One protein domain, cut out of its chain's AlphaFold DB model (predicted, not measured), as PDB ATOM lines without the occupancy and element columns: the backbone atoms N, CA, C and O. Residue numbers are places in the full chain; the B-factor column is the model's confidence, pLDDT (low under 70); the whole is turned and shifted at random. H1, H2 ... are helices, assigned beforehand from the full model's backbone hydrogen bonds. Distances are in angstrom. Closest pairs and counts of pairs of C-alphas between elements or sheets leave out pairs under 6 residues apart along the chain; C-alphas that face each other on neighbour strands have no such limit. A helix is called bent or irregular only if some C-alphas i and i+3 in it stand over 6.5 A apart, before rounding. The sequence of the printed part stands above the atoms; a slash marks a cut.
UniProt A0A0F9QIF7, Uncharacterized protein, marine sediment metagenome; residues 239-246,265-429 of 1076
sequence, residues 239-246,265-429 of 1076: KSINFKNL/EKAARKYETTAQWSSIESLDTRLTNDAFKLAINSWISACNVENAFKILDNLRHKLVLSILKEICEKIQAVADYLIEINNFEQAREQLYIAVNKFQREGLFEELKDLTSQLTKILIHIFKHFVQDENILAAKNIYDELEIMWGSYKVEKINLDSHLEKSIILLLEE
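Overview. This is residues 239 to 246 and 265 to 429 of the 1076 residues of an uncharacterized protein of marine sediment metagenome (UniProt A0A0F9QIF7). A long rod of stacked helices: the chain zigzags back and forth through one helix after another, from H1 at one end to H9 at the other. The rows H2, H3, H4, then H5b, H6, H7, H8 follow each other along the long axis in chain order, and H5b, H6, H7, H8 and H9 form an up-and-down bundle, each running against the one before. The printed part has 173 residues with nine named helices, H1 to H9, and no named strand, so the class is all helix. It is loose, with a radius of gyration of the C-alphas of 20.5 A, and spans 79 by 29 by 21 A.

Along the chain. H1 is residues 239 to 246, beginning at C-alpha 239 (166.887, 205.537, 133.582). After the cut come H2, residues 265 to 281, 23.9 A long, H3, residues 285 to 301, 24.4 A, and H4, residues 305 to 313, 12.3 A. H5, residues 317 to 340, was assigned as one helix by its hydrogen bonds but is bent: C-alphas 326 and 329 are 7.2 A apart. Its arms are H5a, residues 317 to 326, and H5b, residues 329 to 340, at a steep tilt of 47 degrees. H6 is residues 344 to 360, 24.2 A; H7, residues 364 to 387, 34.4 A; H8, residues 391 to 408, 25.6 A. H9 is residues 416 to 428, 18.6 A, ending at C-alpha 428 (105.427, 197.907, 183.941).

Arrangement. H1 is close to H2 but not clearly touching, the closest C-alphas being those of Lys 244 and Glu 281, 7.2 A apart. H2 and H3 touch as a hairpin, Ala 268 to Ala 295 at 4.2 A between C-alphas, at a shallow tilt of 16 degrees. H3 and H4 form another hairpin, with the C-alphas of Ile 296 and Ala 308 closest at 4.4 A. With residues 297 to 301 alone H3 touches H5b, the same way at 20 degrees, closest C-alphas Ile 300 and Ile 331, 6.4 A. H4 touches H6, closest C-alphas Val 305 and Gln 350, 6.0 A. H5a is close to H4 but not clearly touching, with the C-alphas of Leu 312 and Val 320 closest at 5.9 A. H5b and H6 form a hairpin, closest C-alphas Ala 335 and Ala 347, 5.0 A. H7 forms hairpins with H6, closest C-alphas Phe 358 and Leu 367, 6.0 A, and with H8, closest C-alphas Phe 385 and Ala 394, 5.0 A. H9 touches H7 at a steep tilt of 43 degrees, closest C-alphas Val 386 and Ser 422, 6.4 A. H2 and H9 are apart. Every O i to N i+4 pair is within hydrogen-bond range in H1, H2, H3, H4, H5b, H6 and H8; the counts are 5 of 6 in H5a, 19 of 20 in H7 and 8 of 9 in H9.

Size, cuts and confidence. The C-alphas of Lys 239 and Glu 428, the two farthest apart, are 79.8 A apart. Residues 247 to 264 are not printed, and C-alphas 246 and 265 are 23.2 A apart across the cut. Of the links printed whole, H8 to H9 is short with 7 residues and the others are tight. The mean pLDDT of the printed part is 87.4, and residue 409 alone is under 70.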
ATOM      1  N   LYS A 239     167.985 204.776 134.203       87.88
ATOM      2  CA  LYS A 239     166.887 205.537 133.582       87.88
ATOM      3  C   LYS A 239     165.594 204.728 133.515       87.88
ATOM      4  O   LYS A 239     164.528 205.294 133.748       87.88
ATOM      5  N   SER A 240     165.678 203.420 133.269       87.94
ATOM      6  CA  SER A 240     164.510 202.533 133.310       87.94
ATOM      7  C   SER A 240     163.809 202.573 134.679       87.94
ATOM      8  O   SER A 240     162.603 202.814 134.736       87.94
ATOM      9  N   ILE A 241     164.557 202.462 135.787       86.75
ATOM     10  CA  ILE A 241     164.013 202.587 137.154       86.75
ATOM     11  C   ILE A 241     163.414 203.981 137.393       86.75
ATOM     12  O   ILE A 241     162.325 204.097 137.950       86.75
ATOM     13  N   ASN A 242     164.070 205.047 136.926       88.44
ATOM     14  CA  ASN A 242     163.531 206.403 137.058       88.44
ATOM     15  C   ASN A 242     162.174 206.559 136.351       88.44
ATOM     16  O   ASN A 242     161.275 207.201 136.892       88.44
ATOM     17  N   PHE A 243     161.985 205.947 135.179       90.50
ATOM     18  CA  PHE A 243     160.684 205.941 134.508       90.50
ATOM     19  C   PHE A 243     159.636 205.109 135.252       90.50
ATOM     20  O   PHE A 243     158.481 205.533 135.325       90.50
ATOM     21  N   LYS A 244     160.021 203.994 135.886       89.25
ATOM     22  CA  LYS A 244     159.124 203.275 136.805       89.25
ATOM     23  C   LYS A 244     158.678 204.168 137.971       89.25
ATOM     24  O   LYS A 244     157.491 204.209 138.286       89.25
ATOM     25  N   ASN A 245     159.583 204.955 138.553       88.50
ATOM     26  CA  ASN A 245     159.240 205.900 139.623       88.50
ATOM     27  C   ASN A 245     158.297 207.011 139.130       88.50
ATOM     28  O   ASN A 245     157.292 207.295 139.776       88.50
ATOM     29  N   LEU A 246     158.552 207.575 137.943       89.50
ATOM     30  CA  LEU A 246     157.670 208.578 137.327       89.50
ATOM     31  C   LEU A 246     156.267 208.032 137.028       89.50
ATOM     32  O   LEU A 246     155.285 208.776 137.120       89.50
ATOM     33  N   GLU A 265     137.459 206.860 148.891       93.06
ATOM     34  CA  GLU A 265     137.635 205.421 148.671       93.06
ATOM     35  C   GLU A 265     138.386 205.119 147.363       93.06
ATOM     36  O   GLU A 265     139.298 204.290 147.338       93.06
ATOM     37  N   LYS A 266     138.060 205.819 146.267       92.38
ATOM     38  CA  LYS A 266     138.778 205.649 144.995       92.38
ATOM     39  C   LYS A 266     140.215 206.146 145.098       92.38
ATOM     40  O   LYS A 266     141.116 205.492 144.576       92.38
ATOM     41  N   ALA A 267     140.431 207.257 145.804       95.94
ATOM     42  CA  ALA A 267     141.768 207.754 146.105       95.94
ATOM     43  C   ALA A 267     142.575 206.711 146.893       95.94
ATOM     44  O   ALA A 267     143.676 206.354 146.481       95.94
ATOM     45  N   ALA A 268     141.992 206.152 147.960       94.25
ATOM     46  CA  ALA A 268     142.623 205.143 148.804       94.25
ATOM     47  C   ALA A 268     143.055 203.909 148.005       94.25
ATOM     48  O   ALA A 268     144.225 203.531 148.050       94.25
ATOM     49  N   ARG A 269     142.145 203.341 147.200       94.69
ATOM     50  CA  ARG A 269     142.442 202.192 146.327       94.69
ATOM     51  C   ARG A 269     143.542 202.508 145.316       94.69
ATOM     52  O   ARG A 269     144.398 201.665 145.058       94.69
ATOM     53  N   LYS A 270     143.542 203.716 144.742       94.56
ATOM     54  CA  LYS A 270     144.567 204.131 143.777       94.56
ATOM     55  C   LYS A 270     145.942 204.254 144.434       94.56
ATOM     56  O   LYS A 270     146.914 203.740 143.881       94.56
ATOM     57  N   TYR A 271     146.030 204.861 145.619       95.94
ATOM     58  CA  TYR A 271     147.276 204.930 146.387       95.94
ATOM     59  C   TYR A 271     147.768 203.549 146.820       95.94
ATOM     60  O   TYR A 271     148.950 203.256 146.677       95.94
ATOM     61  N   GLU A 272     146.869 202.680 147.280       93.50
ATOM     62  CA  GLU A 272     147.205 201.309 147.668       93.50
ATOM     63  C   GLU A 272     147.745 200.505 146.479       93.50
ATOM     64  O   GLU A 272     148.810 199.900 146.580       93.50
ATOM     65  N   THR A 273     147.075 200.583 145.324       92.06
ATOM     66  CA  THR A 273     147.546 199.964 144.072       92.06
ATOM     67  C   THR A 273     148.928 200.494 143.691       92.06
ATOM     68  O   THR A 273     149.796 199.732 143.275       92.06
ATOM     69  N   THR A 274     149.157 201.798 143.868       93.00
ATOM     70  CA  THR A 274     150.454 202.422 143.582       93.00
ATOM     71  C   THR A 274     151.545 201.908 144.517       93.00
ATOM     72  O   THR A 274     152.645 201.608 144.060       93.00
ATOM     73  N   ALA A 275     151.250 201.768 145.810       90.25
ATOM     74  CA  ALA A 275     152.188 201.249 146.796       90.25
ATOM     75  C   ALA A 275     152.556 199.783 146.511       90.25
ATOM     76  O   ALA A 275     153.735 199.438 146.479       90.25
ATOM     77  N   GLN A 276     151.553 198.942 146.230       89.88
ATOM     78  CA  GLN A 276     151.744 197.538 145.856       89.88
ATOM     79  C   GLN A 276     152.571 197.411 144.571       89.88
ATOM     80  O   GLN A 276     153.586 196.717 144.557       89.88
ATOM     81  N   TRP A 277     152.198 198.138 143.516       90.44
ATOM     82  CA  TRP A 277     152.963 198.164 142.272       90.44
ATOM     83  C   TRP A 277     154.414 198.604 142.503       90.44
ATOM     84  O   TRP A 277     155.341 197.919 142.083       90.44
ATOM     85  N   SER A 278     154.630 199.689 143.253       88.75
ATOM     86  CA  SER A 278     155.975 200.227 143.511       88.75
ATOM     87  C   SER A 278     156.847 199.262 144.310       88.75
ATOM     88  O   SER A 278     158.035 199.129 144.022       88.75
ATOM     89  N   SER A 279     156.252 198.535 145.263       85.31
ATOM     90  CA  SER A 279     156.948 197.518 146.056       85.31
ATOM     91  C   SER A 279     157.427 196.315 145.239       85.31
ATOM     92  O   SER A 279     158.374 195.651 145.656       85.31
ATOM     93  N   ILE A 280     156.790 196.047 144.094       84.38
ATOM     94  CA  ILE A 280     157.140 194.949 143.183       84.38
ATOM     95  C   ILE A 280     158.088 195.454 142.087       84.38
ATOM     96  O   ILE A 280     159.131 194.853 141.849       84.38
ATOM     97  N   GLU A 281     157.735 196.561 141.432       81.12
ATOM     98  CA  GLU A 281     158.340 196.981 140.164       81.12
ATOM     99  C   GLU A 281     159.451 198.026 140.298       81.12
ATOM    100  O   GLU A 281     160.438 197.972 139.560       81.12
ATOM    101  N   SER A 282     159.286 198.996 141.202       73.25
ATOM    102  CA  SER A 282     160.204 200.135 141.387       73.25
ATOM    103  C   SER A 282     161.231 199.879 142.497       73.25
ATOM    104  O   SER A 282     162.358 200.371 142.425       73.25
ATOM    105  N   LEU A 283     160.859 199.090 143.512       73.88
ATOM    106  CA  LEU A 283     161.642 198.799 144.719       73.88
ATOM    107  C   LEU A 283     162.005 200.049 145.556       73.88
ATOM    108  O   LEU A 283     162.761 199.940 146.527       73.88
ATOM    109  N   ASP A 284     161.438 201.226 145.253       80.62
ATOM    110  CA  ASP A 284     161.603 202.426 146.072       80.62
ATOM    111  C   ASP A 284     160.762 202.330 147.356       80.62
ATOM    112  O   ASP A 284     159.542 202.540 147.392       80.62
ATOM    113  N   THR A 285     161.452 202.021 148.455       81.88
ATOM    114  CA  THR A 285     160.844 201.909 149.787       81.88
ATOM    115  C   THR A 285     160.239 203.214 150.301       81.88
ATOM    116  O   THR A 285     159.290 203.164 151.083       81.88
ATOM    117  N   ARG A 286     160.749 204.380 149.886       86.12
ATOM    118  CA  ARG A 286     160.207 205.674 150.312       86.12
ATOM    119  C   ARG A 286     158.863 205.914 149.641       86.12
ATOM    120  O   ARG A 286     157.879 206.134 150.340       86.12
ATOM    121  N   LEU A 287     158.817 205.771 148.318       86.44
ATOM    122  CA  LEU A 287     157.600 205.971 147.531       86.44
ATOM    123  C   LEU A 287     156.502 204.976 147.930       86.44
ATOM    124  O   LEU A 287     155.346 205.354 148.106       86.44
ATOM    125  N   THR A 288     156.885 203.720 148.179       87.88
ATOM    126  CA  THR A 288     155.983 202.684 148.702       87.88
ATOM    127  C   THR A 288     155.349 203.103 150.034       87.88
ATOM    128  O   THR A 288     154.129 203.034 150.197       87.88
ATOM    129  N   ASN A 289     156.159 203.566 150.992       87.75
ATOM    130  CA  ASN A 289     155.666 203.982 152.307       87.75
ATOM    131  C   ASN A 289     154.785 205.236 152.223       87.75
ATOM    132  O   ASN A 289     153.749 205.293 152.887       87.75
ATOM    133  N   ASP A 290     155.169 206.216 151.405       89.12
ATOM    134  CA  ASP A 290     154.409 207.453 151.212       89.12
ATOM    135  C   ASP A 290     153.036 207.155 150.580       89.12
ATOM    136  O   ASP A 290     152.010 207.643 151.059       89.12
ATOM    137  N   ALA A 291     152.986 206.267 149.581       92.50
ATOM    138  CA  ALA A 291     151.739 205.819 148.968       92.50
ATOM    139  C   ALA A 291     150.840 205.053 149.958       92.50
ATOM    140  O   ALA A 291     149.643 205.338 150.039       92.50
ATOM    141  N   PHE A 292     151.387 204.153 150.787       92.56
ATOM    142  CA  PHE A 292     150.597 203.493 151.836       92.56
ATOM    143  C   PHE A 292     150.060 204.482 152.877       92.56
ATOM    144  O   PHE A 292     148.898 204.376 153.271       92.56
ATOM    145  N   LYS A 293     150.848 205.484 153.291       91.75
ATOM    146  CA  LYS A 293     150.368 206.550 154.188       91.75
ATOM    147  C   LYS A 293     149.207 207.334 153.573       91.75
ATOM    148  O   LYS A 293     148.233 207.628 154.267       91.75
ATOM    149  N   LEU A 294     149.280 207.668 152.284       94.25
ATOM    150  CA  LEU A 294     148.189 208.338 151.567       94.25
ATOM    151  C   LEU A 294     146.937 207.453 151.476       94.25
ATOM    152  O   LEU A 294     145.827 207.950 151.686       94.25
ATOM    153  N   ALA A 295     147.105 206.148 151.244       95.06
ATOM    154  CA  ALA A 295     146.009 205.182 151.229       95.06
ATOM    155  C   ALA A 295     145.302 205.095 152.591       95.06
ATOM    156  O   ALA A 295     144.086 205.254 152.660       95.06
ATOM    157  N   ILE A 296     146.066 204.928 153.676       94.62
ATOM    158  CA  ILE A 296     145.564 204.869 155.061       94.62
ATOM    159  C   ILE A 296     144.780 206.138 155.400       94.62
ATOM    160  O   ILE A 296     143.641 206.063 155.855       94.62
ATOM    161  N   ASN A 297     145.356 207.309 155.123       93.31
ATOM    162  CA  ASN A 297     144.689 208.588 155.360       93.31
ATOM    163  C   ASN A 297     143.369 208.704 154.588       93.31
ATOM    164  O   ASN A 297     142.375 209.170 155.137       93.31
ATOM    165  N   SER A 298     143.354 208.257 153.335       94.62
ATOM    166  CA  SER A 298     142.163 208.313 152.486       94.62
ATOM    167  C   SER A 298     141.077 207.341 152.951       94.62
ATOM    168  O   SER A 298     139.904 207.702 152.945       94.62
ATOM    169  N   TRP A 299     141.445 206.146 153.426       96.00
ATOM    170  CA  TRP A 299     140.500 205.196 154.021       96.00
ATOM    171  C   TRP A 299     139.857 205.735 155.302       96.00
ATOM    172  O   TRP A 299     138.647 205.602 155.484       96.00
ATOM    173  N   ILE A 300     140.630 206.422 156.146       93.44
ATOM    174  CA  ILE A 300     140.101 207.091 157.343       93.44
ATOM    175  C   ILE A 300     139.133 208.205 156.939       93.44
ATOM    176  O   ILE A 300     138.008 208.229 157.425       93.44
ATOM    177  N   SER A 301     139.504 209.063 155.981       92.75
ATOM    178  CA  SER A 301     138.603 210.099 155.444       92.75
ATOM    179  C   SER A 301     137.335 209.532 154.788       92.75
ATOM    180  O   SER A 301     136.310 210.206 154.763       92.75
ATOM    181  N   ALA A 302     137.370 208.288 154.303       92.19
ATOM    182  CA  ALA A 302     136.203 207.557 153.808       92.19
ATOM    183  C   ALA A 302     135.342 206.925 154.926       92.19
ATOM    184  O   ALA A 302     134.435 206.154 154.623       92.19
ATOM    185  N   CYS A 303     135.614 207.224 156.202       91.19
ATOM    186  CA  CYS A 303     134.964 206.618 157.370       91.19
ATOM    187  C   CYS A 303     135.138 205.089 157.451       91.19
ATOM    188  O   CYS A 303     134.232 204.389 157.902       91.19
ATOM    189  N   ASN A 304     136.290 204.568 157.000       91.50
ATOM    190  CA  ASN A 304     136.610 203.139 156.995       91.50
ATOM    191  C   ASN A 304     138.023 202.870 157.551       91.50
ATOM    192  O   ASN A 304     138.989 202.606 156.830       91.50
ATOM    193  N   VAL A 305     138.130 202.941 158.875       92.12
ATOM    194  CA  VAL A 305     139.338 202.680 159.665       92.12
ATOM    195  C   VAL A 305     139.775 201.213 159.560       92.12
ATOM    196  O   VAL A 305     140.971 200.931 159.589       92.12
ATOM    197  N   GLU A 306     138.845 200.276 159.357       91.88
ATOM    198  CA  GLU A 306     139.168 198.854 159.188       91.88
ATOM    199  C   GLU A 306     140.084 198.617 157.980       91.88
ATOM    200  O   GLU A 306     141.128 197.971 158.098       91.88
ATOM    201  N   ASN A 307     139.738 199.179 156.819       91.81
ATOM    202  CA  ASN A 307     140.561 199.051 155.616       91.81
ATOM    203  C   ASN A 307     141.905 199.772 155.761       91.81
ATOM    204  O   ASN A 307     142.926 199.263 155.300       91.81
ATOM    205  N   ALA A 308     141.936 200.904 156.469       92.69
ATOM    206  CA  ALA A 308     143.189 201.567 156.817       92.69
ATOM    207  C   ALA A 308     144.099 200.648 157.662       92.69
ATOM    208  O   ALA A 308     145.309 200.580 157.441       92.69
ATOM    209  N   PHE A 309     143.524 199.893 158.600       93.94
ATOM    210  CA  PHE A 309     144.272 198.985 159.467       93.94
ATOM    211  C   PHE A 309     144.710 197.694 158.772       93.94
ATOM    212  O   PHE A 309     145.811 197.227 159.046       93.94
ATOM    213  N   LYS A 310     143.935 197.181 157.806       91.75
ATOM    214  CA  LYS A 310     144.375 196.074 156.935       91.75
ATOM    215  C   LYS A 310     145.673 196.406 156.202       91.75
ATOM    216  O   LYS A 310     146.538 195.547 156.061       91.75
ATOM    217  N   ILE A 311     145.830 197.656 155.761       90.25
ATOM    218  CA  ILE A 311     147.084 198.122 155.162       90.25
ATOM    219  C   ILE A 311     148.194 198.168 156.219       90.25
ATOM    220  O   ILE A 311     149.284 197.658 155.971       90.25
ATOM    221  N   LEU A 312     147.927 198.734 157.405       88.94
ATOM    222  CA  LEU A 312     148.909 198.819 158.497       88.94
ATOM    223  C   LEU A 312     149.441 197.453 158.941       88.94
ATOM    224  O   LEU A 312     150.636 197.339 159.200       88.94
ATOM    225  N   ASP A 313     148.592 196.428 159.010       86.75
ATOM    226  CA  ASP A 313     148.979 195.077 159.436       86.75
ATOM    227  C   ASP A 313     150.039 194.441 158.518       86.75
ATOM    228  O   ASP A 313     150.806 193.584 158.954       86.75
ATOM    229  N   ASN A 314     150.136 194.906 157.268       83.56
ATOM    230  CA  ASN A 314     151.128 194.449 156.295       83.56
ATOM    231  C   ASN A 314     152.438 195.264 156.322       83.56
ATOM    232  O   ASN A 314     153.366 194.968 155.565       83.56
ATOM    233  N   LEU A 315     152.546 196.291 157.176       85.00
ATOM    234  CA  LEU A 315     153.732 197.147 157.291       85.00
ATOM    235  C   LEU A 315     154.645 196.728 158.452       85.00
ATOM    236  O   LEU A 315     154.257 196.059 159.407       85.00
ATOM    237  N   ARG A 316     155.908 197.171 158.405       84.38
ATOM    238  CA  ARG A 316     156.876 196.918 159.486       84.38
ATOM    239  C   ARG A 316     156.420 197.596 160.783       84.38
ATOM    240  O   ARG A 316     156.173 198.799 160.786       84.38
ATOM    241  N   HIS A 317     156.456 196.872 161.902       83.25
ATOM    242  CA  HIS A 317     155.980 197.331 163.219       83.25
ATOM    243  C   HIS A 317     156.471 198.736 163.637       83.25
ATOM    244  O   HIS A 317     155.697 199.557 164.121       83.25
ATOM    245  N   LYS A 318     157.748 199.077 163.393       82.75
ATOM    246  CA  LYS A 318     158.286 200.420 163.703       82.75
ATOM    247  C   LYS A 318     157.563 201.542 162.941       82.75
ATOM    248  O   LYS A 318     157.370 202.624 163.489       82.75
ATOM    249  N   LEU A 319     157.179 201.287 161.690       83.38
ATOM    250  CA  LEU A 319     156.422 202.224 160.864       83.38
ATOM    251  C   LEU A 319     154.957 202.286 161.321       83.38
ATOM    252  O   LEU A 319     154.410 203.380 161.421       83.38
ATOM    253  N   VAL A 320     154.364 201.142 161.684       87.31
ATOM    254  CA  VAL A 320     152.989 201.046 162.210       87.31
ATOM    255  C   VAL A 320     152.788 201.956 163.419       87.31
ATOM    256  O   VAL A 320     151.884 202.786 163.399       87.31
ATOM    257  N   LEU A 321     153.678 201.889 164.416       86.81
ATOM    258  CA  LEU A 321     153.597 202.750 165.602       86.81
ATOM    259  C   LEU A 321     153.652 204.241 165.248       86.81
ATOM    260  O   LEU A 321     152.925 205.036 165.833       86.81
ATOM    261  N   SER A 322     154.495 204.631 164.285       87.00
ATOM    262  CA  SER A 322     154.582 206.034 163.860       87.00
ATOM    263  C   SER A 322     153.315 206.513 163.149       87.00
ATOM    264  O   SER A 322     152.863 207.623 163.408       87.00
ATOM    265  N   ILE A 323     152.719 205.665 162.302       88.81
ATOM    266  CA  ILE A 323     151.509 206.012 161.554       88.81
ATOM    267  C   ILE A 323     150.300 206.059 162.487       88.81
ATOM    268  O   ILE A 323     149.526 207.002 162.395       88.81
ATOM    269  N   LEU A 324     150.151 205.095 163.405       89.81
ATOM    270  CA  LEU A 324     149.040 205.064 164.366       89.81
ATOM    271  C   LEU A 324     148.961 206.355 165.190       89.81
ATOM    272  O   LEU A 324     147.879 206.915 165.344       89.81
ATOM    273  N   LYS A 325     150.108 206.876 165.639       87.56
ATOM    274  CA  LYS A 325     150.170 208.172 166.328       87.56
ATOM    275  C   LYS A 325     149.718 209.332 165.441       87.56
ATOM    276  O   LYS A 325     148.936 210.162 165.881       87.56
ATOM    277  N   GLU A 326     150.167 209.361 164.185       88.06
ATOM    278  CA  GLU A 326     149.803 210.390 163.195       88.06
ATOM    279  C   GLU A 326     148.303 210.398 162.852       88.06
ATOM    280  O   GLU A 326     147.739 211.450 162.560       88.06
ATOM    281  N   ILE A 327     147.650 209.232 162.844       92.50
ATOM    282  CA  ILE A 327     146.256 209.107 162.397       92.50
ATOM    283  C   ILE A 327     145.225 209.173 163.525       92.50
ATOM    284  O   ILE A 327     144.037 209.257 163.217       92.50
ATOM    285  N   CYS A 328     145.641 209.145 164.796       91.12
ATOM    286  CA  CYS A 328     144.723 209.176 165.940       91.12
ATOM    287  C   CYS A 328     143.763 210.374 165.855       91.12
ATOM    288  O   CYS A 328     142.550 210.184 165.794       91.12
ATOM    289  N   GLU A 329     144.298 211.589 165.698       89.81
ATOM    290  CA  GLU A 329     143.502 212.821 165.568       89.81
ATOM    291  C   GLU A 329     142.529 212.773 164.378       89.81
ATOM    292  O   GLU A 329     141.413 213.286 164.446       89.81
ATOM    293  N   LYS A 330     142.910 212.109 163.276       90.50
ATOM    294  CA  LYS A 330     142.036 211.961 162.101       90.50
ATOM    295  C   LYS A 330     140.889 210.995 162.349       90.50
ATOM    296  O   LYS A 330     139.781 211.255 161.890       90.50
ATOM    297  N   ILE A 331     141.141 209.895 163.057       93.12
ATOM    298  CA  ILE A 331     140.088 208.956 163.467       93.12
ATOM    299  C   ILE A 331     139.087 209.684 164.368       93.12
ATOM    300  O   ILE A 331     137.881 209.524 164.188       93.12
ATOM    301  N   GLN A 332     139.575 210.536 165.272       89.12
ATOM    302  CA  GLN A 332     138.709 211.346 166.123       89.12
ATOM    303  C   GLN A 332     137.870 212.338 165.321       89.12
ATOM    304  O   GLN A 332     136.656 212.375 165.491       89.12
ATOM    305  N   ALA A 333     138.477 213.074 164.390       89.50
ATOM    306  CA  ALA A 333     137.749 214.008 163.532       89.50
ATOM    307  C   ALA A 333     136.666 213.312 162.684       89.50
ATOM    308  O   ALA A 333     135.590 213.860 162.462       89.50
ATOM    309  N   VAL A 334     136.926 212.083 162.229       90.62
ATOM    310  CA  VAL A 334     135.945 211.259 161.505       90.62
ATOM    311  C   VAL A 334     134.805 210.814 162.414       90.62
ATOM    312  O   VAL A 334     133.647 210.854 162.002       90.62
ATOM    313  N   ALA A 335     135.105 210.413 163.648       88.94
ATOM    314  CA  ALA A 335     134.074 210.084 164.623       88.94
ATOM    315  C   ALA A 335     133.211 211.310 164.971       88.94
ATOM    316  O   ALA A 335     131.991 211.179 165.022       88.94
ATOM    317  N   ASP A 336     133.805 212.498 165.113       87.62
ATOM    318  CA  ASP A 336     133.065 213.752 165.319       87.62
ATOM    319  C   ASP A 336     132.166 214.086 164.120       87.62
ATOM    320  O   ASP A 336     130.992 214.400 164.300       87.62
ATOM    321  N   TYR A 337     132.657 213.914 162.890       89.19
ATOM    322  CA  TYR A 337     131.834 214.064 161.685       89.19
ATOM    323  C   TYR A 337     130.650 213.079 161.650       89.19
ATOM    324  O   TYR A 337     129.529 213.459 161.307       89.19
ATOM    325  N   LEU A 338     130.863 211.814 162.031       88.12
ATOM    326  CA  LEU A 338     129.792 210.813 162.096       88.12
ATOM    327  C   LEU A 338     128.746 211.158 163.171       88.12
ATOM    328  O   LEU A 338     127.557 210.910 162.965       88.12
ATOM    329  N   ILE A 339     129.168 211.775 164.281       85.75
ATOM    330  CA  ILE A 339     128.270 212.331 165.303       85.75
ATOM    331  C   ILE A 339     127.432 213.479 164.721       85.75
ATOM    332  O   ILE A 339     126.220 213.492 164.923       85.75
ATOM    333  N   GLU A 340     128.038 214.414 163.977       87.75
ATOM    334  CA  GLU A 340     127.332 215.561 163.375       87.75
ATOM    335  C   GLU A 340     126.201 215.138 162.423       87.75
ATOM    336  O   GLU A 340     125.156 215.789 162.373       87.75
ATOM    337  N   ILE A 341     126.369 214.024 161.703       89.38
ATOM    338  CA  ILE A 341     125.342 213.475 160.803       89.38
ATOM    339  C   ILE A 341     124.394 212.470 161.484       89.38
ATOM    340  O   ILE A 341     123.620 211.802 160.798       89.38
ATOM    341  N   ASN A 342     124.432 212.358 162.818       84.31
ATOM    342  CA  ASN A 342     123.649 211.419 163.637       84.31
ATOM    343  C   ASN A 342     123.876 209.927 163.323       84.31
ATOM    344  O   ASN A 342     123.013 209.091 163.592       84.31
ATOM    345  N   ASN A 343     125.038 209.554 162.780       88.44
ATOM    346  CA  ASN A 343     125.390 208.161 162.505       88.44
ATOM    347  C   ASN A 343     126.230 207.562 163.646       88.44
ATOM    348  O   ASN A 343     127.414 207.241 163.503       88.44
ATOM    349  N   PHE A 344     125.600 207.440 164.815       87.00
ATOM    350  CA  PHE A 344     126.265 207.025 166.052       87.00
ATOM    351  C   PHE A 344     126.769 205.579 166.025       87.00
ATOM    352  O   PHE A 344     127.799 205.288 166.629       87.00
ATOM    353  N   GLU A 345     126.081 204.679 165.316       86.56
ATOM    354  CA  GLU A 345     126.487 203.272 165.211       86.56
ATOM    355  C   GLU A 345     127.783 203.115 164.417       86.56
ATOM    356  O   GLU A 345     128.710 202.450 164.880       86.56
ATOM    357  N   GLN A 346     127.902 203.801 163.276       87.50
ATOM    358  CA  GLN A 346     129.150 203.793 162.518       87.50
ATOM    359  C   GLN A 346     130.272 204.475 163.316       87.50
ATOM    360  O   GLN A 346     131.389 203.968 163.345       87.50
ATOM    361  N   ALA A 347     129.993 205.575 164.028       90.31
ATOM    362  CA  ALA A 347     130.985 206.214 164.901       90.31
ATOM    363  C   ALA A 347     131.483 205.260 166.007       90.31
ATOM    364  O   ALA A 347     132.688 205.160 166.250       90.31
ATOM    365  N   ARG A 348     130.557 204.522 166.639       91.69
ATOM    366  CA  ARG A 348     130.842 203.493 167.647       91.69
ATOM    367  C   ARG A 348     131.733 202.391 167.075       91.69
ATOM    368  O   ARG A 348     132.759 202.075 167.670       91.69
ATOM    369  N   GLU A 349     131.372 201.839 165.920       90.75
ATOM    370  CA  GLU A 349     132.118 200.763 165.259       90.75
ATOM    371  C   GLU A 349     133.555 201.184 164.916       90.75
ATOM    372  O   GLU A 349     134.513 200.510 165.306       90.75
ATOM    373  N   GLN A 350     133.720 202.333 164.251       91.50
ATOM    374  CA  GLN A 350     135.036 202.833 163.840       91.50
ATOM    375  C   GLN A 350     135.957 203.073 165.049       91.50
ATOM    376  O   GLN A 350     137.136 202.709 165.017       91.50
ATOM    377  N   LEU A 351     135.422 203.622 166.145       92.44
ATOM    378  CA  LEU A 351     136.188 203.841 167.372       92.44
ATOM    379  C   LEU A 351     136.496 202.549 168.128       92.44
ATOM    380  O   LEU A 351     137.586 202.447 168.680       92.44
ATOM    381  N   TYR A 352     135.614 201.546 168.140       92.69
ATOM    382  CA  TYR A 352     135.942 200.243 168.732       92.69
ATOM    383  C   TYR A 352     137.077 199.547 167.986       92.69
ATOM    384  O   TYR A 352     137.984 198.989 168.610       92.69
ATOM    385  N   ILE A 353     137.059 199.606 166.652       91.44
ATOM    386  CA  ILE A 353     138.143 199.088 165.812       91.44
ATOM    387  C   ILE A 353     139.453 199.817 166.153       91.44
ATOM    388  O   ILE A 353     140.472 199.163 166.393       91.44
ATOM    389  N   ALA A 354     139.411 201.151 166.263       92.06
ATOM    390  CA  ALA A 354     140.543 201.976 166.689       92.06
ATOM    391  C   ALA A 354     141.056 201.601 168.089       92.06
ATOM    392  O   ALA A 354     142.224 201.258 168.239       92.06
ATOM    393  N   VAL A 355     140.183 201.573 169.096       91.06
ATOM    394  CA  VAL A 355     140.500 201.218 170.488       91.06
ATOM    395  C   VAL A 355     141.182 199.853 170.573       91.06
ATOM    396  O   VAL A 355     142.251 199.736 171.172       91.06
ATOM    397  N   ASN A 356     140.634 198.838 169.900       90.50
ATOM    398  CA  ASN A 356     141.216 197.497 169.877       90.50
ATOM    399  C   ASN A 356     142.619 197.481 169.258       90.50
ATOM    400  O   ASN A 356     143.519 196.820 169.782       90.50
ATOM    401  N   LYS A 357     142.828 198.196 168.145       91.62
ATOM    402  CA  LYS A 357     144.140 198.256 167.490       91.62
ATOM    403  C   LYS A 357     145.157 198.996 168.359       91.62
ATOM    404  O   LYS A 357     146.240 198.472 168.590       91.62
ATOM    405  N   PHE A 358     144.806 200.156 168.906       92.38
ATOM    406  CA  PHE A 358     145.706 200.952 169.748       92.38
ATOM    407  C   PHE A 358     146.061 200.237 171.058       92.38
ATOM    408  O   PHE A 358     147.211 200.290 171.493       92.38
ATOM    409  N   GLN A 359     145.116 199.497 171.647       89.44
ATOM    410  CA  GLN A 359     145.372 198.666 172.821       89.44
ATOM    411  C   GLN A 359     146.357 197.526 172.521       89.44
ATOM    412  O   GLN A 359     147.273 197.296 173.308       89.44
ATOM    413  N   ARG A 360     146.202 196.828 171.384       88.94
ATOM    414  CA  ARG A 360     147.125 195.754 170.960       88.94
ATOM    415  C   ARG A 360     148.555 196.255 170.769       88.94
ATOM    416  O   ARG A 360     149.493 195.547 171.118       88.94
ATOM    417  N   GLU A 361     148.706 197.462 170.238       87.69
ATOM    418  CA  GLU A 361     150.007 198.075 169.937       87.69
ATOM    419  C   GLU A 361     150.594 198.859 171.135       87.69
ATOM    420  O   GLU A 361     151.681 199.427 171.035       87.69
ATOM    421  N   GLY A 362     149.899 198.892 172.282       86.06
ATOM    422  CA  GLY A 362     150.384 199.502 173.528       86.06
ATOM    423  C   GLY A 362     150.394 201.038 173.553       86.06
ATOM    424  O   GLY A 362     151.175 201.632 174.296       86.06
ATOM    425  N   LEU A 363     149.550 201.695 172.750       88.12
ATOM    426  CA  LEU A 363     149.460 203.158 172.633       88.12
ATOM    427  C   LEU A 363     148.463 203.747 173.647       88.12
ATOM    428  O   LEU A 363     147.357 204.147 173.291       88.12
ATOM    429  N   PHE A 364     148.823 203.736 174.934       84.50
ATOM    430  CA  PHE A 364     147.895 204.045 176.034       84.50
ATOM    431  C   PHE A 364     147.461 205.515 176.145       84.50
ATOM    432  O   PHE A 364     146.357 205.767 176.628       84.50
ATOM    433  N   GLU A 365     148.291 206.472 175.719       84.12
ATOM    434  CA  GLU A 365     147.927 207.898 175.752       84.12
ATOM    435  C   GLU A 365     146.853 208.188 174.702       84.12
ATOM    436  O   GLU A 365     145.764 208.646 175.030       84.12
ATOM    437  N   GLU A 366     147.098 207.786 173.455       87.62
ATOM    438  CA  GLU A 366     146.156 207.941 172.347       87.62
ATOM    439  C   GLU A 366     144.866 207.123 172.573       87.62
ATOM    440  O   GLU A 366     143.759 207.549 172.231       87.62
ATOM    441  N   LEU A 367     144.982 205.957 173.221       88.69
ATOM    442  CA  LEU A 367     143.847 205.130 173.631       88.69
ATOM    443  C   LEU A 367     142.907 205.867 174.596       88.69
ATOM    444  O   LEU A 367     141.690 205.686 174.524       88.69
ATOM    445  N   LYS A 368     143.436 206.704 175.495       86.00
ATOM    446  CA  LYS A 368     142.618 207.499 176.421       86.00
ATOM    447  C   LYS A 368     141.721 208.478 175.664       86.00
ATOM    448  O   LYS A 368     140.547 208.631 176.006       86.00
ATOM    449  N   ASP A 369     142.246 209.083 174.608       86.56
ATOM    450  CA  ASP A 369     141.505 210.064 173.825       86.56
ATOM    451  C   ASP A 369     140.408 209.392 172.979       86.56
ATOM    452  O   ASP A 369     139.265 209.861 172.953       86.56
ATOM    453  N   LEU A 370     140.702 208.233 172.374       90.50
ATOM    454  CA  LEU A 370     139.719 207.430 171.632       90.50
ATOM    455  C   LEU A 370     138.609 206.869 172.539       90.50
ATOM    456  O   LEU A 370     137.427 206.932 172.199       90.50
ATOM    457  N   THR A 371     138.961 206.343 173.717       89.62
ATOM    458  CA  THR A 371     137.988 205.773 174.671       89.62
ATOM    459  C   THR A 371     137.099 206.844 175.308       89.62
ATOM    460  O   THR A 371     135.907 206.604 175.529       89.62
ATOM    461  N   SER A 372     137.634 208.046 175.544       87.50
ATOM    462  CA  SER A 372     136.859 209.218 175.974       87.50
ATOM    463  C   SER A 372     135.800 209.596 174.936       87.50
ATOM    464  O   SER A 372     134.626 209.775 175.272       87.50
ATOM    465  N   GLN A 373     136.175 209.645 173.655       87.75
ATOM    466  CA  GLN A 373     135.245 209.959 172.573       87.75
ATOM    467  C   GLN A 373     134.186 208.867 172.374       87.75
ATOM    468  O   GLN A 373     132.998 209.173 172.263       87.75
ATOM    469  N   LEU A 374     134.584 207.594 172.435       90.69
ATOM    470  CA  LEU A 374     133.661 206.459 172.375       90.69
ATOM    471  C   LEU A 374     132.629 206.508 173.511       90.69
ATOM    472  O   LEU A 374     131.439 206.307 173.282       90.69
ATOM    473  N   THR A 375     133.059 206.874 174.722       89.25
ATOM    474  CA  THR A 375     132.159 207.058 175.873       89.25
ATOM    475  C   THR A 375     131.107 208.139 175.596       89.25
ATOM    476  O   THR A 375     129.931 207.947 175.908       89.25
ATOM    477  N   LYS A 376     131.479 209.258 174.954       87.69
ATOM    478  CA  LYS A 376     130.524 210.319 174.571       87.69
ATOM    479  C   LYS A 376     129.458 209.822 173.586       87.69
ATOM    480  O   LYS A 376     128.290 210.197 173.730       87.69
ATOM    481  N   ILE A 377     129.845 208.977 172.627       89.06
ATOM    482  CA  ILE A 377     128.933 208.369 171.644       89.06
ATOM    483  C   ILE A 377     127.994 207.374 172.317       89.06
ATOM    484  O   ILE A 377     126.783 207.471 172.143       89.06
ATOM    485  N   LEU A 378     128.522 206.470 173.143       89.38
ATOM    486  CA  LEU A 378     127.711 205.499 173.880       89.38
ATOM    487  C   LEU A 378     126.677 206.186 174.785       89.38
ATOM    488  O   LEU A 378     125.541 205.732 174.873       89.38
ATOM    489  N   ILE A 379     127.019 207.327 175.396       88.69
ATOM    490  CA  ILE A 379     126.053 208.139 176.149       88.69
ATOM    491  C   ILE A 379     124.943 208.685 175.240       88.69
ATOM    492  O   ILE A 379     123.785 208.701 175.655       88.69
ATOM    493  N   HIS A 380     125.258 209.131 174.020       86.69
ATOM    494  CA  HIS A 380     124.239 209.577 173.061       86.69
ATOM    495  C   HIS A 380     123.317 208.429 172.635       86.69
ATOM    496  O   HIS A 380     122.099 208.584 172.706       86.69
ATOM    497  N   ILE A 381     123.881 207.269 172.289       86.75
ATOM    498  CA  ILE A 381     123.118 206.068 171.916       86.75
ATOM    499  C   ILE A 381     122.221 205.620 173.079       86.75
ATOM    500  O   ILE A 381     121.036 205.352 172.888       86.75
ATOM    501  N   PHE A 382     122.752 205.599 174.305       88.56
ATOM    502  CA  PHE A 382     121.980 205.257 175.497       88.56
ATOM    503  C   PHE A 382     120.779 206.188 175.679       88.56
ATOM    504  O   PHE A 382     119.656 205.723 175.852       88.56
ATOM    505  N   LYS A 383     120.997 207.508 175.598       87.25
ATOM    506  CA  LYS A 383     119.916 208.495 175.720       87.25
ATOM    507  C   LYS A 383     118.844 208.305 174.648       87.25
ATOM    508  O   LYS A 383     117.666 208.385 174.981       87.25
ATOM    509  N   HIS A 384     119.247 208.018 173.411       86.00
ATOM    510  CA  HIS A 384     118.335 207.744 172.301       86.00
ATOM    511  C   HIS A 384     117.470 206.503 172.570       86.00
ATOM    512  O   HIS A 384     116.247 206.586 172.525       86.00
ATOM    513  N   PHE A 385     118.061 205.367 172.963       84.88
ATOM    514  CA  PHE A 385     117.282 204.153 173.246       84.88
ATOM    515  C   PHE A 385     116.345 204.278 174.454       84.88
ATOM    516  O   PHE A 385     115.284 203.661 174.469       84.88
ATOM    517  N   VAL A 386     116.694 205.099 175.450       84.81
ATOM    518  CA  VAL A 386     115.798 205.426 176.575       84.81
ATOM    519  C   VAL A 386     114.635 206.338 176.143       84.81
ATOM    520  O   VAL A 386     113.563 206.334 176.761       84.81
ATOM    521  N   GLN A 387     114.824 207.150 175.103       85.44
ATOM    522  CA  GLN A 387     113.758 207.967 174.519       85.44
ATOM    523  C   GLN A 387     112.804 207.128 173.665       85.44
ATOM    524  O   GLN A 387     111.600 207.298 173.821       85.44
ATOM    525  N   ASP A 388     113.330 206.179 172.889       84.44
ATOM    526  CA  ASP A 388     112.571 205.264 172.019       84.44
ATOM    527  C   ASP A 388     111.898 204.088 172.751       84.44
ATOM    528  O   ASP A 388     111.354 203.191 172.111       84.44
ATOM    529  N   GLU A 389     111.986 204.039 174.083       80.81
ATOM    530  CA  GLU A 389     111.461 202.939 174.912       80.81
ATOM    531  C   GLU A 389     112.045 201.554 174.541       80.81
ATOM    532  O   GLU A 389     111.482 200.511 174.863       80.81
ATOM    533  N   ASN A 390     113.236 201.509 173.926       82.25
ATOM    534  CA  ASN A 390     113.953 200.262 173.638       82.25
ATOM    535  C   ASN A 390     114.831 199.851 174.829       82.25
ATOM    536  O   ASN A 390     116.054 200.023 174.856       82.25
ATOM    537  N   ILE A 391     114.166 199.304 175.843       78.38
ATOM    538  CA  ILE A 391     114.718 199.048 177.176       78.38
ATOM    539  C   ILE A 391     115.902 198.066 177.150       78.38
ATOM    540  O   ILE A 391     116.905 198.269 177.841       78.38
ATOM    541  N   LEU A 392     115.814 197.001 176.347       78.19
ATOM    542  CA  LEU A 392     116.869 195.989 176.260       78.19
ATOM    543  C   LEU A 392     118.141 196.570 175.625       78.19
ATOM    544  O   LEU A 392     119.243 196.345 176.132       78.19
ATOM    545  N   ALA A 393     117.992 197.347 174.545       81.31
ATOM    546  CA  ALA A 393     119.111 198.005 173.877       81.31
ATOM    547  C   ALA A 393     119.753 199.068 174.779       81.31
ATOM    548  O   ALA A 393     120.973 199.070 174.937       81.31
ATOM    549  N   ALA A 394     118.949 199.897 175.454       84.19
ATOM    550  CA  ALA A 394     119.439 200.881 176.419       84.19
ATOM    551  C   ALA A 394     120.270 200.226 177.537       84.19
ATOM    552  O   ALA A 394     121.372 200.675 177.849       84.19
ATOM    553  N   LYS A 395     119.787 199.117 178.106       83.06
ATOM    554  CA  LYS A 395     120.509 198.380 179.149       83.06
ATOM    555  C   LYS A 395     121.842 197.823 178.647       83.06
ATOM    556  O   LYS A 395     122.841 197.934 179.353       83.06
ATOM    557  N   ASN A 396     121.879 197.265 177.436       85.19
ATOM    558  CA  ASN A 396     123.114 196.739 176.848       85.19
ATOM    559  C   ASN A 396     124.164 197.840 176.635       85.19
ATOM    560  O   ASN A 396     125.325 197.643 176.984       85.19
ATOM    561  N   ILE A 397     123.756 199.013 176.140       87.44
ATOM    562  CA  ILE A 397     124.659 200.164 175.982       87.44
ATOM    563  C   ILE A 397     125.136 200.690 177.344       87.44
ATOM    564  O   ILE A 397     126.282 201.110 177.486       87.44
ATOM    565  N   TYR A 398     124.294 200.647 178.379       86.25
ATOM    566  CA  TYR A 398     124.712 201.040 179.725       86.25
ATOM    567  C   TYR A 398     125.716 200.056 180.349       86.25
ATOM    568  O   TYR A 398     126.688 200.476 180.977       86.25
ATOM    569  N   ASP A 399     125.522 198.749 180.155       84.50
ATOM    570  CA  ASP A 399     126.500 197.729 180.554       84.50
ATOM    571  C   ASP A 399     127.842 197.950 179.824       84.50
ATOM    572  O   ASP A 399     128.908 197.875 180.438       84.50
ATOM    573  N   GLU A 400     127.789 198.297 178.535       86.31
ATOM    574  CA  GLU A 400     128.950 198.669 177.718       86.31
ATOM    575  C   GLU A 400     129.661 199.921 178.276       86.31
ATOM    576  O   GLU A 400     130.886 199.920 178.423       86.31
ATOM    577  N   LEU A 401     128.919 200.948 178.709       87.38
ATOM    578  CA  LEU A 401     129.464 202.128 179.396       87.38
ATOM    579  C   LEU A 401     130.167 201.787 180.721       87.38
ATOM    580  O   LEU A 401     131.237 202.332 180.999       87.38
ATOM    581  N   GLU A 402     129.619 200.877 181.533       82.19
ATOM    582  CA  GLU A 402     130.273 200.439 182.776       82.19
ATOM    583  C   GLU A 402     131.602 199.729 182.513       82.19
ATOM    584  O   GLU A 402     132.578 199.964 183.231       82.19
ATOM    585  N   ILE A 403     131.666 198.912 181.457       82.88
ATOM    586  CA  ILE A 403     132.913 198.274 181.021       82.88
ATOM    587  C   ILE A 403     133.922 199.340 180.590       82.88
ATOM    588  O   ILE A 403     135.091 199.246 180.976       82.88
ATOM    589  N   MET A 404     133.491 200.361 179.844       83.62
ATOM    590  CA  MET A 404     134.368 201.448 179.399       83.62
ATOM    591  C   MET A 404     134.940 202.249 180.576       83.62
ATOM    592  O   MET A 404     136.156 202.443 180.653       83.62
ATOM    593  N   TRP A 405     134.099 202.645 181.537       83.12
ATOM    594  CA  TRP A 405     134.538 203.347 182.749       83.12
ATOM    595  C   TRP A 405     135.468 202.495 183.620       83.12
ATOM    596  O   TRP A 405     136.481 202.993 184.112       83.12
ATOM    597  N   GLY A 406     135.155 201.206 183.790       77.06
ATOM    598  CA  GLY A 406     135.942 200.292 184.618       77.06
ATOM    599  C   GLY A 406     137.289 199.907 184.003       77.06
ATOM    600  O   GLY A 406     138.301 199.882 184.703       77.06
ATOM    601  N   SER A 407     137.318 199.631 182.699       79.00
ATOM    602  CA  SER A 407     138.492 199.063 182.018       79.00
ATOM    603  C   SER A 407     139.506 200.123 181.594       79.00
ATOM    604  O   SER A 407     140.709 199.870 181.647       79.00
ATOM    605  N   TYR A 408     139.042 201.318 181.210       75.56
ATOM    606  CA  TYR A 408     139.891 202.366 180.627       75.56
ATOM    607  C   TYR A 408     140.053 203.607 181.518       75.56
ATOM    608  O   TYR A 408     140.672 204.583 181.102       75.56
ATOM    609  N   LYS A 409     139.543 203.577 182.762       68.69
ATOM    610  CA  LYS A 409     139.621 204.684 183.743       68.69
ATOM    611  C   LYS A 409     139.113 206.032 183.196       68.69
ATOM    612  O   LYS A 409     139.624 207.089 183.568       68.69
ATOM    613  N   VAL A 410     138.116 205.995 182.313       78.75
ATOM    614  CA  VAL A 410     137.428 207.192 181.806       78.75
ATOM    615  C   VAL A 410     136.509 207.745 182.902       78.75
ATOM    616  O   VAL A 410     135.950 206.981 183.690       78.75
ATOM    617  N   GLU A 411     136.352 209.069 182.975       76.75
ATOM    618  CA  GLU A 411     135.507 209.721 183.982       76.75
ATOM    619  C   GLU A 411     134.035 209.282 183.862       76.75
ATOM    620  O   GLU A 411     133.436 209.318 182.782       76.75
ATOM    621  N   LYS A 412     133.446 208.857 184.989       79.12
ATOM    622  CA  LYS A 412     132.058 208.386 185.051       79.12
ATOM    623  C   LYS A 412     131.088 209.566 185.056       79.12
ATOM    624  O   LYS A 412     131.124 210.397 185.959       79.12
ATOM    625  N   ILE A 413     130.165 209.586 184.098       82.50
ATOM    626  CA  ILE A 413     129.091 210.586 184.013       82.50
ATOM    627  C   ILE A 413     127.831 210.038 184.697       82.50
ATOM    628  O   ILE A 413     127.478 208.872 184.531       82.50
ATOM    629  N   ASN A 414     127.137 210.876 185.474       80.38
ATOM    630  CA  ASN A 414     125.892 210.485 186.135       80.38
ATOM    631  C   ASN A 414     124.730 210.405 185.123       80.38
ATOM    632  O   ASN A 414     124.366 211.410 184.512       80.38
ATOM    633  N   LEU A 415     124.142 209.213 184.975       85.25
ATOM    634  CA  LEU A 415     123.012 208.921 184.083       85.25
ATOM    635  C   LEU A 415     121.759 208.437 184.840       85.25
ATOM    636  O   LEU A 415     120.842 207.890 184.228       85.25
ATOM    637  N   ASP A 416     121.700 208.653 186.160       81.94
ATOM    638  CA  ASP A 416     120.654 208.127 187.048       81.94
ATOM    639  C   ASP A 416     119.227 208.472 186.579       81.94
ATOM    640  O   ASP A 416     118.343 207.628 186.668       81.94
ATOM    641  N   SER A 417     119.002 209.662 186.007       83.06
ATOM    642  CA  SER A 417     117.680 210.084 185.509       83.06
ATOM    643  C   SER A 417     117.174 209.272 184.309       83.06
ATOM    644  O   SER A 417     115.973 209.081 184.144       83.06
ATOM    645  N   HIS A 418     118.076 208.774 183.463       85.50
ATOM    646  CA  HIS A 418     117.725 207.959 182.293       85.50
ATOM    647  C   HIS A 418     117.585 206.477 182.682       85.50
ATOM    648  O   HIS A 418     116.749 205.753 182.135       85.50
ATOM    649  N   LEU A 419     118.359 206.035 183.681       83.25
ATOM    650  CA  LEU A 419     118.202 204.723 184.305       83.25
ATOM    651  C   LEU A 419     116.877 204.602 185.058       83.25
ATOM    652  O   LEU A 419     116.217 203.578 184.932       83.25
ATOM    653  N   GLU A 420     116.461 205.641 185.785       86.38
ATOM    654  CA  GLU A 420     115.153 205.701 186.449       86.38
ATOM    655  C   GLU A 420     114.013 205.436 185.462       86.38
ATOM    656  O   GLU A 420     113.209 204.531 185.686       86.38
ATOM    657  N   LYS A 421     114.002 206.147 184.327       84.69
ATOM    658  CA  LYS A 421     113.001 205.950 183.268       84.69
ATOM    659  C   LYS A 421     113.008 204.511 182.731       84.69
ATOM    660  O   LYS A 421     111.950 203.920 182.553       84.69
ATOM    661  N   SER A 422     114.192 203.924 182.532       82.69
ATOM    662  CA  SER A 422     114.338 202.536 182.059       82.69
ATOM    663  C   SER A 422     113.849 201.503 183.082       82.69
ATOM    664  O   SER A 422     113.257 200.493 182.714       82.69
ATOM    665  N   ILE A 423     114.092 201.747 184.374       84.62
ATOM    666  CA  ILE A 423     113.665 200.872 185.473       84.62
ATOM    667  C   ILE A 423     112.143 200.877 185.597       84.62
ATOM    668  O   ILE A 423     111.559 199.809 185.748       84.62
ATOM    669  N   ILE A 424     111.503 202.046 185.512       84.75
ATOM    670  CA  ILE A 424     110.040 202.163 185.601       84.75
ATOM    671  C   ILE A 424     109.365 201.360 184.483       84.75
ATOM    672  O   ILE A 424     108.502 200.537 184.774       84.75
ATOM    673  N   LEU A 425     109.832 201.500 183.238       82.19
ATOM    674  CA  LEU A 425     109.298 200.738 182.105       82.19
ATOM    675  C   LEU A 425     109.469 199.209 182.284       82.19
ATOM    676  O   LEU A 425     108.553 198.445 181.994       82.19
ATOM    677  N   LEU A 426     110.593 198.737 182.850       81.19
ATOM    678  CA  LEU A 426     110.793 197.304 183.159       81.19
ATOM    679  C   LEU A 426     109.824 196.763 184.214       81.19
ATOM    680  O   LEU A 426     109.474 195.580 184.179       81.19
ATOM    681  N   LEU A 427     109.433 197.593 185.183       83.88
ATOM    682  CA  LEU A 427     108.465 197.209 186.208       83.88
ATOM    683  C   LEU A 427     107.056 197.089 185.617       83.88
ATOM    684  O   LEU A 427     106.338 196.150 185.958       83.88
ATOM    685  N   GLU A 428     106.695 197.969 184.679       81.81
ATOM    686  CA  GLU A 428     105.427 197.907 183.941       81.81
ATOM    687  C   GLU A 428     105.330 196.649 183.057       81.81
ATOM    688  O   GLU A 428     104.291 195.984 183.040       81.81
ATOM    689  N   GLU A 429     106.431 196.240 182.418       80.44
ATOM    690  CA  GLU A 429     106.535 194.983 181.655       80.44
ATOM    691  C   GLU A 429     106.662 193.716 182.531       80.44
ATOM    692  O   GLU A 429     106.777 192.604 182.009       80.44
TER     693      GLU A 429